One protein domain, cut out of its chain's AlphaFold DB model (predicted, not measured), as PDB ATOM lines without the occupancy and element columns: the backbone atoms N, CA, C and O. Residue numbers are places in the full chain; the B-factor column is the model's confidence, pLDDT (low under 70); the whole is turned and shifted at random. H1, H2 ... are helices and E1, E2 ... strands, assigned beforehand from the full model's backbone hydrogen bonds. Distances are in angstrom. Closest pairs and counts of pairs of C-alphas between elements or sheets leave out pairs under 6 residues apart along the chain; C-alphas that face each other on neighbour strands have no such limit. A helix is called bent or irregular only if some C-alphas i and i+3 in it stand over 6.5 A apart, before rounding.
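AT A GLANCE: This is residues 54 to 157 of the 166 residues of an uncharacterized protein of Cladophialophora immunda (UniProt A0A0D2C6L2). One twisted sheet of five strands has both helices over one face, while its other face bears no named helix. The long helix H2 runs diagonally over E2, E3, E4 and E5, and the shorter H1 covers the E1 edge beside it. The printed part has 104 residues, with two named helices and five named strands in the order E1, H1, E2, E3, E4, E5, H2; the sheet order is E1, E2, E3, E4, E5, mixed, and the class is mixed, helices and strands. The whole is compact, with a radius of gyration of the C-alphas of 13.9 A, yet elongated, with spans of 44 by 27 by 25 A.

IN THESE COORDINATES: Strand E1, residues 54 to 57, begins at C-alpha 54 (138.681, 135.218, 102.341) and is 10.2 A long. H1, residues 69 to 77, measures 14.1 A and is irregular: C-alphas 70 and 73 are 7.3 A apart. E2 is residues 85 to 90, 16.9 A; E3 is residues 94 to 102, 27.0 A. E4, residues 110 to 119, starts at C-alpha 110 (151.151, 134.162, 91.801) and is 30.1 A long. E5 is residues 125 to 132, 21.3 A. H2, residues 137 to 157, is 30.4 A long and ends at C-alpha 157 (125.389, 155.234, 106.693); it has a kink of 29 degrees near residue 144.

HOW THE PARTS SIT: E1 and E2 are parallel at 21 degrees, with N 57 and O 88 2.8 A apart, within hydrogen-bond range. With H1 between them they form a strand-helix-strand unit, two parallel neighbour strands joined through a helix, with a right-handed crossover. E2, E3, E4 and E5 form a meander, each strand the antiparallel neighbour of the one before; each successive pair is a hairpin. N 96 and O 89 are 2.7 A apart between E2 and E3, N 99 and O 113 2.8 A between E3 and E4, and N 116 and O 128 2.8 A between E4 and E5. Two layers result from H1 and H2 being on the same face of the sheet, at heights over the sheet of 9.3 A and 9.4 A. H2 runs slantwise to the strands, at 45 degrees to E3 on the local plane; the closest C-alphas of E5 and H2 are those of Phe 132 and Ser 139, 5.7 A. H1 and H2 are close but not clearly touching, the C-alphas of Ser 69 and Leu 151 being closest at 6.0 A; they run opposite ways at a shallow tilt of 23 degrees. O i to N i+4 pairs are within range in 3 of 5 for H1 and 15 of 17 for H2.

THE WHOLE: The two C-alphas farthest apart, those of Gly 105 and Ile 157, are 45.7 A apart. The printed part has no cut. The link E1 to H1, 11 residues, is long. Mean pLDDT of the printed part is 91.6; residues 155 to 157 are under 70.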
ATOM      1  N   LEU A  54     139.682 134.241 102.776       93.00
ATOM      2  CA  LEU A  54     138.681 135.218 102.341       93.00
ATOM      3  C   LEU A  54     138.501 136.332 103.375       93.00
ATOM      4  O   LEU A  54     138.093 136.081 104.508       93.00
ATOM      5  N   MET A  55     138.701 137.570 102.935       94.31
ATOM      6  CA  MET A  55     138.374 138.781 103.684       94.31
ATOM      7  C   MET A  55     137.236 139.514 102.973       94.31
ATOM      8  O   MET A  55     137.267 139.666 101.752       94.31
ATOM      9  N   ALA A  56     136.214 139.957 103.708       95.44
ATOM     10  CA  ALA A  56     135.049 140.600 103.110       95.44
ATOM     11  C   ALA A  56     134.747 141.967 103.739       95.44
ATOM     12  O   ALA A  56     134.780 142.115 104.956       95.44
ATOM     13  N   PHE A  57     134.401 142.961 102.920       95.44
ATOM     14  CA  PHE A  57     134.156 144.343 103.339       95.44
ATOM     15  C   PHE A  57     132.875 144.920 102.721       95.44
ATOM     16  O   PHE A  57     132.396 144.465 101.681       95.44
ATOM     17  N   GLY A  58     132.338 145.971 103.340       93.81
ATOM     18  CA  GLY A  58     131.125 146.648 102.875       93.81
ATOM     19  C   GLY A  58     129.825 146.038 103.411       93.81
ATOM     20  O   GLY A  58     129.815 145.028 104.118       93.81
ATOM     21  N   SER A  59     128.704 146.697 103.114       91.44
ATOM     22  CA  SER A  59     127.390 146.358 103.677       91.44
ATOM     23  C   SER A  59     126.812 145.043 103.152       91.44
ATOM     24  O   SER A  59     126.006 144.429 103.853       91.44
ATOM     25  N   ASN A  60     127.265 144.575 101.984       91.38
ATOM     26  CA  ASN A  60     126.869 143.294 101.392       91.38
ATOM     27  C   ASN A  60     127.892 142.168 101.618       91.38
ATOM     28  O   ASN A  60     127.700 141.058 101.133       91.38
ATOM     29  N   ALA A  61     128.955 142.404 102.396       89.50
ATOM     30  CA  ALA A  61     129.880 141.341 102.787       89.50
ATOM     31  C   ALA A  61     129.156 140.193 103.514       89.50
ATOM     32  O   ALA A  61     128.352 140.483 104.416       89.50
ATOM     33  N   PRO A  62     129.479 138.917 103.209       84.06
ATOM     34  CA  PRO A  62     129.005 137.776 103.984       84.06
ATOM     35  C   PRO A  62     129.290 137.979 105.475       84.06
ATOM     36  O   PRO A  62     130.436 138.210 105.862       84.06
ATOM     37  N   ALA A  63     128.251 137.896 106.310       79.25
ATOM     38  CA  ALA A  63     128.338 138.210 107.740       79.25
ATOM     39  C   ALA A  63     129.490 137.503 108.493       79.25
ATOM     40  O   ALA A  63     130.157 138.184 109.268       79.25
ATOM     41  N   PRO A  64     129.802 136.210 108.250       79.31
ATOM     42  CA  PRO A  64     130.881 135.516 108.963       79.31
ATOM     43  C   PRO A  64     132.288 136.053 108.667       79.31
ATOM     44  O   PRO A  64     133.200 135.828 109.453       79.31
ATOM     45  N   CYS A  65     132.476 136.731 107.531       79.69
ATOM     46  CA  CYS A  65     133.783 137.196 107.051       79.69
ATOM     47  C   CYS A  65     133.875 138.729 106.993       79.69
ATOM     48  O   CYS A  65     134.864 139.274 106.496       79.69
ATOM     49  N   ARG A  66     132.826 139.433 107.447       88.62
ATOM     50  CA  ARG A  66     132.724 140.888 107.350       88.62
ATOM     51  C   ARG A  66     133.716 141.554 108.296       88.62
ATOM     52  O   ARG A  66     133.621 141.421 109.511       88.62
ATOM     53  N   SER A  67     134.616 142.334 107.717       90.62
ATOM     54  CA  SER A  67     135.628 143.122 108.407       90.62
ATOM     55  C   SER A  67     135.305 144.621 108.327       90.62
ATOM     56  O   SER A  67     134.667 145.064 107.362       90.62
ATOM     57  N   PRO A  68     135.739 145.435 109.307       91.62
ATOM     58  CA  PRO A  68     135.582 146.884 109.232       91.62
ATOM     59  C   PRO A  68     136.385 147.470 108.064       91.62
ATOM     60  O   PRO A  68     137.512 147.048 107.807       91.62
ATOM     61  N   SER A  69     135.841 148.489 107.391       93.25
ATOM     62  CA  SER A  69     136.474 149.117 106.217       93.25
ATOM     63  C   SER A  69     137.893 149.637 106.482       93.25
ATOM     64  O   SER A  69     138.715 149.644 105.572       93.25
ATOM     65  N   SER A  70     138.205 150.034 107.720       92.00
ATOM     66  CA  SER A  70     139.532 150.521 108.130       92.00
ATOM     67  C   SER A  70     140.642 149.466 108.051       92.00
ATOM     68  O   SER A  70     141.816 149.818 108.092       92.00
ATOM     69  N   PHE A  71     140.298 148.179 107.951       93.88
ATOM     70  CA  PHE A  71     141.267 147.090 107.802       93.88
ATOM     71  C   PHE A  71     141.591 146.767 106.343       93.88
ATOM     72  O   PHE A  71     142.454 145.928 106.097       93.88
ATOM     73  N   PHE A  72     140.925 147.412 105.380       95.56
ATOM     74  CA  PHE A  72     141.059 147.058 103.971       95.56
ATOM     75  C   PHE A  72     142.501 147.166 103.458       95.56
ATOM     76  O   PHE A  72     142.976 146.224 102.832       95.56
ATOM     77  N   ASP A  73     143.213 148.259 103.747       94.31
ATOM     78  CA  ASP A  73     144.577 148.441 103.230       94.31
ATOM     79  C   ASP A  73     145.525 147.352 103.761       94.31
ATOM     80  O   ASP A  73     146.235 146.720 102.984       94.31
ATOM     81  N   LYS A  74     145.428 147.021 105.058       94.00
ATOM     82  CA  LYS A  74     146.189 145.917 105.672       94.00
ATOM     83  C   LYS A  74     145.832 144.557 105.074       94.00
ATOM     84  O   LYS A  74     146.707 143.727 104.856       94.00
ATOM     85  N   ALA A  75     144.548 144.317 104.813       93.94
ATOM     86  CA  ALA A  75     144.086 143.089 104.176       93.94
ATOM     87  C   ALA A  75     144.631 142.955 102.750       93.94
ATOM     88  O   ALA A  75     145.060 141.872 102.358       93.94
ATOM     89  N   PHE A  76     144.654 144.053 101.992       95.06
ATOM     90  CA  PHE A  76     145.222 144.079 100.649       95.06
ATOM     91  C   PHE A  76     146.732 143.813 100.663       95.06
ATOM     92  O   PHE A  76     147.202 142.998  99.877       95.06
ATOM     93  N   GLU A  77     147.477 144.439 101.577       93.88
ATOM     94  CA  GLU A  77     148.915 144.186 101.763       93.88
ATOM     95  C   GLU A  77     149.199 142.731 102.163       93.88
ATOM     96  O   GLU A  77     150.146 142.126 101.673       93.88
ATOM     97  N   SER A  78     148.342 142.130 102.994       91.50
ATOM     98  CA  SER A  78     148.501 140.738 103.437       91.50
ATOM     99  C   SER A  78     148.284 139.694 102.342       91.50
ATOM    100  O   SER A  78     148.531 138.514 102.577       91.50
ATOM    101  N   LEU A  79     147.805 140.100 101.158       90.62
ATOM    102  CA  LEU A  79     147.698 139.184 100.027       90.62
ATOM    103  C   LEU A  79     149.076 138.707  99.588       90.62
ATOM    104  O   LEU A  79     149.212 137.542  99.225       90.62
ATOM    105  N   ASP A  80     150.091 139.567  99.629       87.06
ATOM    106  CA  ASP A  80     151.414 139.228  99.124       87.06
ATOM    107  C   ASP A  80     151.992 138.024  99.897       87.06
ATOM    108  O   ASP A  80     152.145 138.044 101.117       87.06
ATOM    109  N   GLY A  81     152.274 136.936  99.171       83.25
ATOM    110  CA  GLY A  81     152.772 135.672  99.730       83.25
ATOM    111  C   GLY A  81     151.709 134.607 100.040       83.25
ATOM    112  O   GLY A  81     152.070 133.464 100.323       83.25
ATOM    113  N   LEU A  82     150.411 134.916  99.943       89.69
ATOM    114  CA  LEU A  82     149.346 133.920 100.117       89.69
ATOM    115  C   LEU A  82     149.014 133.207  98.802       89.69
ATOM    116  O   LEU A  82     148.691 133.839  97.802       89.69
ATOM    117  N   HIS A  83     149.019 131.874  98.802       90.25
ATOM    118  CA  HIS A  83     148.752 131.115  97.580       90.25
ATOM    119  C   HIS A  83     147.299 131.227  97.133       90.25
ATOM    120  O   HIS A  83     147.087 131.439  95.959       90.25
ATOM    121  N   ASN A  84     146.314 131.142  98.030       93.12
ATOM    122  CA  ASN A  84     144.893 131.247  97.689       93.12
ATOM    123  C   ASN A  84     144.221 132.257  98.615       93.12
ATOM    124  O   ASN A  84     143.819 131.936  99.738       93.12
ATOM    125  N   ALA A  85     144.121 133.500  98.159       95.19
ATOM    126  CA  ALA A  85     143.540 134.581  98.940       95.19
ATOM    127  C   ALA A  85     142.532 135.374  98.119       95.19
ATOM    128  O   ALA A  85     142.662 135.517  96.905       95.19
ATOM    129  N   ALA A  86     141.506 135.885  98.782       96.12
ATOM    130  CA  ALA A  86     140.457 136.645  98.138       96.12
ATOM    131  C   ALA A  86     139.999 137.810  99.008       96.12
ATOM    132  O   ALA A  86     139.874 137.693 100.229       96.12
ATOM    133  N   ILE A  87     139.689 138.924  98.351       96.88
ATOM    134  CA  ILE A  87     139.027 140.063  98.973       96.88
ATOM    135  C   ILE A  87     137.720 140.327  98.245       96.88
ATOM    136  O   ILE A  87     137.717 140.662  97.060       96.88
ATOM    137  N   TYR A  88     136.613 140.214  98.972       96.88
ATOM    138  CA  TYR A  88     135.303 140.655  98.515       96.88
ATOM    139  C   TYR A  88     134.974 142.025  99.116       96.88
ATOM    140  O   TYR A  88     135.140 142.244 100.313       96.88
ATOM    141  N   ILE A  89     134.476 142.955  98.308       96.81
ATOM    142  CA  ILE A  89     133.988 144.260  98.759       96.81
ATOM    143  C   ILE A  89     132.639 144.510  98.093       96.81
ATOM    144  O   ILE A  89     132.576 144.492  96.869       96.81
ATOM    145  N   GLY A  90     131.573 144.775  98.848       95.75
ATOM    146  CA  GLY A  90     130.245 144.949  98.248       95.75
ATOM    147  C   GLY A  90     129.315 145.907  98.980       95.75
ATOM    148  O   GLY A  90     129.256 145.929 100.211       95.75
ATOM    149  N   ASP A  91     128.539 146.659  98.202       94.56
ATOM    150  CA  ASP A  91     127.333 147.371  98.627       94.56
ATOM    151  C   ASP A  91     126.152 147.067  97.681       94.56
ATOM    152  O   ASP A  91     126.216 146.165  96.845       94.56
ATOM    153  N   ALA A  92     125.043 147.799  97.824       91.62
ATOM    154  CA  ALA A  92     123.834 147.599  97.022       91.62
ATOM    155  C   ALA A  92     124.003 147.897  95.515       91.62
ATOM    156  O   ALA A  92     123.189 147.451  94.707       91.62
ATOM    157  N   LYS A  93     125.018 148.674  95.123       93.81
ATOM    158  CA  LYS A  93     125.221 149.153  93.746       93.81
ATOM    159  C   LYS A  93     126.405 148.482  93.062       93.81
ATOM    160  O   LYS A  93     126.362 148.259  91.854       93.81
ATOM    161  N   GLU A  94     127.478 148.238  93.800       96.12
ATOM    162  CA  GLU A  94     128.741 147.749  93.266       96.12
ATOM    163  C   GLU A  94     129.334 146.666  94.168       96.12
ATOM    164  O   GLU A  94     129.311 146.756  95.396       96.12
ATOM    165  N   GLU A  95     129.920 145.660  93.534       96.69
ATOM    166  CA  GLU A  95     130.636 144.569  94.180       96.69
ATOM    167  C   GLU A  95     131.963 144.336  93.469       96.69
ATOM    168  O   GLU A  95     132.071 144.487  92.251       96.69
ATOM    169  N   VAL A  96     132.975 143.937  94.225       97.94
ATOM    170  CA  VAL A  96     134.319 143.637  93.748       97.94
ATOM    171  C   VAL A  96     134.768 142.335  94.387       97.94
ATOM    172  O   VAL A  96     134.627 142.156  95.592       97.94
ATOM    173  N   LEU A  97     135.342 141.445  93.585       97.56
ATOM    174  CA  LEU A  97     136.075 140.282  94.072       97.56
ATOM    175  C   LEU A  97     137.465 140.318  93.452       97.56
ATOM    176  O   LEU A  97     137.584 140.263  92.231       97.56
ATOM    177  N   LEU A  98     138.488 140.424  94.292       97.75
ATOM    178  CA  LEU A  98     139.886 140.198  93.944       97.75
ATOM    179  C   LEU A  98     140.266 138.799  94.417       97.75
ATOM    180  O   LEU A  98     139.961 138.443  95.552       97.75
ATOM    181  N   ILE A  99     140.941 138.036  93.567       96.69
ATOM    182  CA  ILE A  99     141.537 136.747  93.911       96.69
ATOM    183  C   ILE A  99     143.034 136.799  93.624       96.69
ATOM    184  O   ILE A  99     143.457 137.428  92.653       96.69
ATOM    185  N   GLN A 100     143.806 136.100  94.443       96.56
ATOM    186  CA  GLN A 100     145.190 135.737  94.202       96.56
ATOM    187  C   GLN A 100     145.303 134.218  94.249       96.56
ATOM    188  O   GLN A 100     144.801 133.604  95.194       96.56
ATOM    189  N   ARG A 101     145.919 133.632  93.222       94.19
ATOM    190  CA  ARG A 101     146.107 132.182  93.098       94.19
ATOM    191  C   ARG A 101     147.473 131.834  92.494       94.19
ATOM    192  O   ARG A 101     148.056 132.701  91.837       94.19
ATOM    193  N   PRO A 102     147.974 130.597  92.647       92.62
ATOM    194  CA  PRO A 102     149.183 130.163  91.960       92.62
ATOM    195  C   PRO A 102     148.972 130.133  90.444       92.62
ATOM    196  O   PRO A 102     147.881 129.801  89.970       92.62
ATOM    197  N   ILE A 103     150.016 130.467  89.690       90.19
ATOM    198  CA  ILE A 103     150.030 130.336  88.233       90.19
ATOM    199  C   ILE A 103     150.271 128.865  87.889       90.19
ATOM    200  O   ILE A 103     151.220 128.239  88.361       90.19
ATOM    201  N   GLU A 104     149.402 128.304  87.057       83.50
ATOM    202  CA  GLU A 104     149.534 126.920  86.617       83.50
ATOM    203  C   GLU A 104     150.842 126.727  85.836       83.50
ATOM    204  O   GLU A 104     151.128 127.448  84.881       83.50
ATOM    205  N   GLY A 105     151.656 125.761  86.265       82.62
ATOM    206  CA  GLY A 105     152.941 125.453  85.633       82.62
ATOM    207  C   GLY A 105     154.119 126.345  86.043       82.62
ATOM    208  O   GLY A 105     155.246 126.030  85.663       82.62
ATOM    209  N   ASP A 106     153.911 127.390  86.852       86.44
ATOM    210  CA  ASP A 106     154.984 128.252  87.365       86.44
ATOM    211  C   ASP A 106     155.189 128.039  88.874       86.44
ATOM    212  O   ASP A 106     154.329 128.340  89.707       86.44
ATOM    213  N   LYS A 107     156.349 127.482  89.247       77.00
ATOM    214  CA  LYS A 107     156.672 127.167  90.645       77.00
ATOM    215  C   LYS A 107     156.981 128.447  91.421       77.00
ATOM    216  O   LYS A 107     158.127 128.878  91.489       77.00
ATOM    217  N   GLY A 108     155.955 128.981  92.075       82.19
ATOM    218  CA  GLY A 108     156.047 130.146  92.960       82.19
ATOM    219  C   GLY A 108     155.480 131.430  92.357       82.19
ATOM    220  O   GLY A 108     155.369 132.426  93.069       82.19
ATOM    221  N   GLY A 109     155.073 131.405  91.084       89.81
ATOM    222  CA  GLY A 109     154.334 132.496  90.463       89.81
ATOM    223  C   GLY A 109     152.922 132.614  91.037       89.81
ATOM    224  O   GLY A 109     152.205 131.620  91.167       89.81
ATOM    225  N   LEU A 110     152.509 133.838  91.365       93.69
ATOM    226  CA  LEU A 110     151.151 134.162  91.801       93.69
ATOM    227  C   LEU A 110     150.524 135.130  90.798       93.69
ATOM    228  O   LEU A 110     151.162 136.094  90.378       93.69
ATOM    229  N   GLU A 111     149.264 134.903  90.441       94.19
ATOM    230  CA  GLU A 111     148.478 135.857  89.660       94.19
ATOM    231  C   GLU A 111     147.368 136.477  90.500       94.19
ATOM    232  O   GLU A 111     146.757 135.820  91.345       94.19
ATOM    233  N   LYS A 112     147.072 137.748  90.217       96.31
ATOM    234  CA  LYS A 112     145.936 138.471  90.783       96.31
ATOM    235  C   LYS A 112     144.924 138.773  89.674       96.31
ATOM    236  O   LYS A 112     145.267 139.340  88.636       96.31
ATOM    237  N   GLN A 113     143.655 138.443  89.893       97.31
ATOM    238  CA  GLN A 113     142.548 138.817  89.003       97.31
ATOM    239  C   GLN A 113     141.439 139.460  89.822       97.31
ATOM    240  O   GLN A 113     141.187 139.053  90.952       97.31
ATOM    241  N   PHE A 114     140.737 140.440  89.259       98.00
ATOM    242  CA  PHE A 114     139.572 141.015  89.920       98.00
ATOM    243  C   PHE A 114     138.409 141.215  88.967       98.00
ATOM    244  O   PHE A 114     138.590 141.584  87.804       98.00
ATOM    245  N   CYS A 115     137.198 141.027  89.478       97.44
ATOM    246  CA  CYS A 115     135.980 141.380  88.776       97.44
ATOM    247  C   CYS A 115     135.170 142.411  89.548       97.44
ATOM    248  O   CYS A 115     135.160 142.429  90.777       97.44
ATOM    249  N   ILE A 116     134.477 143.255  88.792       97.75
ATOM    250  CA  ILE A 116     133.555 144.263  89.298       97.75
ATOM    251  C   ILE A 116     132.172 143.920  88.765       97.75
ATOM    252  O   ILE A 116     131.996 143.764  87.553       97.75
ATOM    253  N   GLY A 117     131.204 143.822  89.667       97.00
ATOM    254  CA  GLY A 117     129.789 143.776  89.349       97.00
ATOM    255  C   GLY A 117     129.129 145.110  89.653       97.00
ATOM    256  O   GLY A 117     129.273 145.636  90.750       97.00
ATOM    257  N   THR A 118     128.398 145.660  88.687       96.44
ATOM    258  CA  THR A 118     127.613 146.885  88.872       96.44
ATOM    259  C   THR A 118     126.147 146.595  88.606       96.44
ATOM    260  O   THR A 118     125.786 146.223  87.484       96.44
ATOM    261  N   THR A 119     125.309 146.800  89.616       94.31
ATOM    262  CA  THR A 119     123.852 146.729  89.493       94.31
ATOM    263  C   THR A 119     123.366 147.910  88.656       94.31
ATOM    264  O   THR A 119     123.599 149.071  88.992       94.31
ATOM    265  N   GLN A 120     122.736 147.614  87.525       93.12
ATOM    266  CA  GLN A 120     122.129 148.587  86.623       93.12
ATOM    267  C   GLN A 120     120.752 149.032  87.158       93.12
ATOM    268  O   GLN A 120     120.172 148.349  88.004       93.12
ATOM    269  N   PRO A 121     120.180 150.148  86.661       91.31
ATOM    270  CA  PRO A 121     118.862 150.625  87.098       91.31
ATOM    271  C   PRO A 121     117.715 149.622  86.891       91.31
ATOM    272  O   PRO A 121     116.736 149.660  87.626       91.31
ATOM    273  N   ASN A 122     117.842 148.715  85.919       91.25
ATOM    274  CA  ASN A 122     116.883 147.635  85.659       91.25
ATOM    275  C   ASN A 122     117.068 146.411  86.585       91.25
ATOM    276  O   ASN A 122     116.387 145.407  86.405       91.25
ATOM    277  N   GLY A 123     118.000 146.469  87.541       86.69
ATOM    278  CA  GLY A 123     118.328 145.372  88.454       86.69
ATOM    279  C   GLY A 123     119.314 144.343  87.895       86.69
ATOM    280  O   GLY A 123     119.807 143.506  88.650       86.69
ATOM    281  N   GLU A 124     119.664 144.403  86.606       88.88
ATOM    282  CA  GLU A 124     120.653 143.497  86.022       88.88
ATOM    283  C   GLU A 124     122.062 143.830  86.506       88.88
ATOM    284  O   GLU A 124     122.427 144.993  86.695       88.88
ATOM    285  N   LYS A 125     122.907 142.808  86.665       91.62
ATOM    286  CA  LYS A 125     124.294 143.007  87.082       91.62
ATOM    287  C   LYS A 125     125.234 142.929  85.888       91.62
ATOM    288  O   LYS A 125     125.347 141.896  85.233       91.62
ATOM    289  N   ARG A 126     125.963 144.016  85.631       95.50
ATOM    290  CA  ARG A 126     127.016 144.056  84.612       95.50
ATOM    291  C   ARG A 126     128.344 143.659  85.233       95.50
ATOM    292  O   ARG A 126     128.836 144.364  86.110       95.50
ATOM    293  N   ILE A 127     128.928 142.567  84.749       96.50
ATOM    294  CA  ILE A 127     130.213 142.055  85.226       96.50
ATOM    295  C   ILE A 127     131.327 142.430  84.259       96.50
ATOM    296  O   ILE A 127     131.179 142.333  83.041       96.50
ATOM    297  N   ARG A 128     132.469 142.827  84.806       96.62
ATOM    298  CA  ARG A 128     133.715 142.998  84.063       96.62
ATOM    299  C   ARG A 128     134.862 142.402  84.863       96.62
ATOM    300  O   ARG A 128     134.840 142.474  86.086       96.62
ATOM    301  N   THR A 129     135.837 141.803  84.186       96.38
ATOM    302  CA  THR A 129     136.995 141.180  84.840       96.38
ATOM    303  C   THR A 129     138.291 141.629  84.200       96.38
ATOM    304  O   THR A 129     138.342 141.809  82.987       96.38
ATOM    305  N   TRP A 130     139.329 141.751  85.017       96.69
ATOM    306  CA  TRP A 130     140.664 142.152  84.606       96.69
ATOM    307  C   TRP A 130     141.725 141.373  85.377       96.69
ATOM    308  O   TRP A 130     141.484 140.889  86.484       96.69
ATOM    309  N   THR A 131     142.921 141.322  84.803       96.25
ATOM    310  CA  THR A 131     144.138 140.964  85.530       96.25
ATOM    311  C   THR A 131     144.607 142.173  86.335       96.25
ATOM    312  O   THR A 131     144.662 143.300  85.825       96.25
ATOM    313  N   PHE A 132     144.929 141.949  87.605       95.31
ATOM    314  CA  PHE A 132     145.571 142.955  88.432       95.31
ATOM    315  C   PHE A 132     147.081 142.880  88.209       95.31
ATOM    316  O   PHE A 132     147.695 141.847  88.453       95.31
ATOM    317  N   LEU A 133     147.668 143.970  87.727       93.50
ATOM    318  CA  LEU A 133     149.098 144.056  87.458       93.50
ATOM    319  C   LEU A 133     149.733 144.973  88.500       93.50
ATOM    320  O   LEU A 133     149.476 146.185  88.512       93.50
ATOM    321  N   ASP A 134     150.547 144.390  89.378       87.62
ATOM    322  CA  ASP A 134     151.307 145.137  90.376       87.62
ATOM    323  C   ASP A 134     152.216 146.177  89.698       87.62
ATOM    324  O   ASP A 134     152.732 145.978  88.600       87.62
ATOM    325  N   GLY A 135     152.332 147.358  90.308       88.81
ATOM    326  CA  GLY A 135     153.069 148.494  89.737       88.81
ATOM    327  C   GLY A 135     152.388 149.217  88.561       88.81
ATOM    328  O   GLY A 135     152.756 150.351  88.257       88.81
ATOM    329  N   VAL A 136     151.342 148.656  87.937       94.56
ATOM    330  CA  VAL A 136     150.662 149.297  86.798       94.56
ATOM    331  C   VAL A 136     149.565 150.247  87.278       94.56
ATOM    332  O   VAL A 136     148.498 149.832  87.741       94.56
ATOM    333  N   GLN A 137     149.788 151.554  87.111       93.06
ATOM    334  CA  GLN A 137     148.874 152.597  87.600       93.06
ATOM    335  C   GLN A 137     147.439 152.440  87.066       93.06
ATOM    336  O   GLN A 137     146.484 152.634  87.819       93.06
ATOM    337  N   GLY A 138     147.276 152.066  85.792       93.69
ATOM    338  CA  GLY A 138     145.961 151.834  85.189       93.69
ATOM    339  C   GLY A 138     145.189 150.699  85.868       93.69
ATOM    340  O   GLY A 138     144.022 150.874  86.216       93.69
ATOM    341  N   SER A 139     145.862 149.577  86.140       93.50
ATOM    342  CA  SER A 139     145.276 148.418  86.825       93.50
ATOM    343  C   SER A 139     144.891 148.762  88.269       93.50
ATOM    344  O   SER A 139     143.751 148.548  88.686       93.50
ATOM    345  N   ARG A 140     145.789 149.446  88.993       94.31
ATOM    346  CA  ARG A 140     145.510 149.946  90.349       94.31
ATOM    347  C   ARG A 140     144.299 150.878  90.375       94.31
ATOM    348  O   ARG A 140     143.426 150.712  91.220       94.31
ATOM    349  N   ARG A 141     144.202 151.844  89.453       94.88
ATOM    350  CA  ARG A 141     143.042 152.755  89.381       94.88
ATOM    351  C   ARG A 141     141.740 152.006  89.095       94.88
ATOM    352  O   ARG A 141     140.729 152.318  89.721       94.88
ATOM    353  N   ALA A 142     141.771 151.029  88.188       95.38
ATOM    354  CA  ALA A 142     140.603 150.225  87.838       95.38
ATOM    355  C   ALA A 142     140.067 149.419  89.033       95.38
ATOM    356  O   ALA A 142     138.853 149.337  89.203       95.38
ATOM    357  N   PHE A 143     140.951 148.896  89.886       96.69
ATOM    358  CA  PHE A 143     140.573 148.172  91.102       96.69
ATOM    359  C   PHE A 143     140.197 149.101  92.271       96.69
ATOM    360  O   PHE A 143     139.088 149.025  92.797       96.69
ATOM    361  N   PHE A 144     141.085 150.017  92.673       96.88
ATOM    362  CA  PHE A 144     140.883 150.835  93.877       96.88
ATOM    363  C   PHE A 144     139.788 151.898  93.719       96.88
ATOM    364  O   PHE A 144     139.218 152.331  94.718       96.88
ATOM    365  N   GLY A 145     139.472 152.333  92.494       96.31
ATOM    366  CA  GLY A 145     138.400 153.303  92.248       96.31
ATOM    367  C   GLY A 145     137.039 152.835  92.796       96.31
ATOM    368  O   GLY A 145     136.479 153.506  93.664       96.31
ATOM    369  N   PRO A 146     136.503 151.695  92.325       96.12
ATOM    370  CA  PRO A 146     135.298 151.074  92.876       96.12
ATOM    371  C   PRO A 146     135.391 150.761  94.370       96.12
ATOM    372  O   PRO A 146     134.467 151.097  95.104       96.12
ATOM    373  N   VAL A 147     136.507 150.191  94.839       96.81
ATOM    374  CA  VAL A 147     136.677 149.851  96.262       96.81
ATOM    375  C   VAL A 147     136.479 151.076  97.150       96.81
ATOM    376  O   VAL A 147     135.673 151.045  98.078       96.81
ATOM    377  N   ARG A 148     137.145 152.191  96.829       96.12
ATOM    378  CA  ARG A 148     137.005 153.441  97.586       96.12
ATOM    379  C   ARG A 148     135.566 153.948  97.591       96.12
ATOM    380  O   ARG A 148     135.095 154.387  98.635       96.12
ATOM    381  N   ARG A 149     134.850 153.862  96.460       94.88
ATOM    382  CA  ARG A 149     133.430 154.253  96.396       94.88
ATOM    383  C   ARG A 149     132.567 153.398  97.318       94.88
ATOM    384  O   ARG A 149     131.761 153.960  98.053       94.88
ATOM    385  N   ILE A 150     132.741 152.077  97.288       95.56
ATOM    386  CA  ILE A 150     131.953 151.146  98.105       95.56
ATOM    387  C   ILE A 150     132.213 151.394  99.596       95.56
ATOM    388  O   ILE A 150     131.278 151.598 100.371       95.56
ATOM    389  N   LEU A 151     133.486 151.445 100.001       93.75
ATOM    390  CA  LEU A 151     133.857 151.629 101.406       93.75
ATOM    391  C   LEU A 151     133.423 152.999 101.951       93.75
ATOM    392  O   LEU A 151     132.964 153.068 103.090       93.75
ATOM    393  N   ALA A 152     133.487 154.063 101.140       91.06
ATOM    394  CA  ALA A 152     133.022 155.397 101.527       91.06
ATOM    395  C   ALA A 152     131.492 155.492 101.677       91.06
ATOM    396  O   ALA A 152     130.993 156.230 102.525       91.06
ATOM    397  N   ARG A 153     130.709 154.747 100.885       89.56
ATOM    398  CA  ARG A 153     129.244 154.700 101.069       89.56
ATOM    399  C   ARG A 153     128.862 153.980 102.359       89.56
ATOM    400  O   ARG A 153     127.925 154.403 103.031       89.56
ATOM    401  N   GLY A 154     129.599 152.929 102.718       74.19
ATOM    402  CA  GLY A 154     129.390 152.203 103.970       74.19
ATOM    403  C   GLY A 154     129.632 153.061 105.215       74.19
ATOM    404  O   GLY A 154     128.889 152.943 106.186       74.19
ATOM    405  N   THR A 155     130.621 153.962 105.187       67.88
ATOM    406  CA  THR A 155     130.913 154.857 106.319       67.88
ATOM    407  C   THR A 155     129.885 155.980 106.475       67.88
ATOM    408  O   THR A 155     129.576 156.352 107.603       67.88
ATOM    409  N   MET A 156     129.287 156.472 105.385       58.41
ATOM    410  CA  MET A 156     128.257 157.521 105.453       58.41
ATOM    411  C   MET A 156     126.948 157.061 106.117       58.41
ATOM    412  O   MET A 156     126.274 157.865 106.750       58.41
ATOM    413  N   ILE A 157     126.601 155.772 106.042       53.03
ATOM    414  CA  ILE A 157     125.389 155.234 106.693       53.03
ATOM    415  C   ILE A 157     125.578 155.125 108.221       53.03
ATOM    416  O   ILE A 157     124.614 155.216 108.975       53.03
TER     417      ILE A 157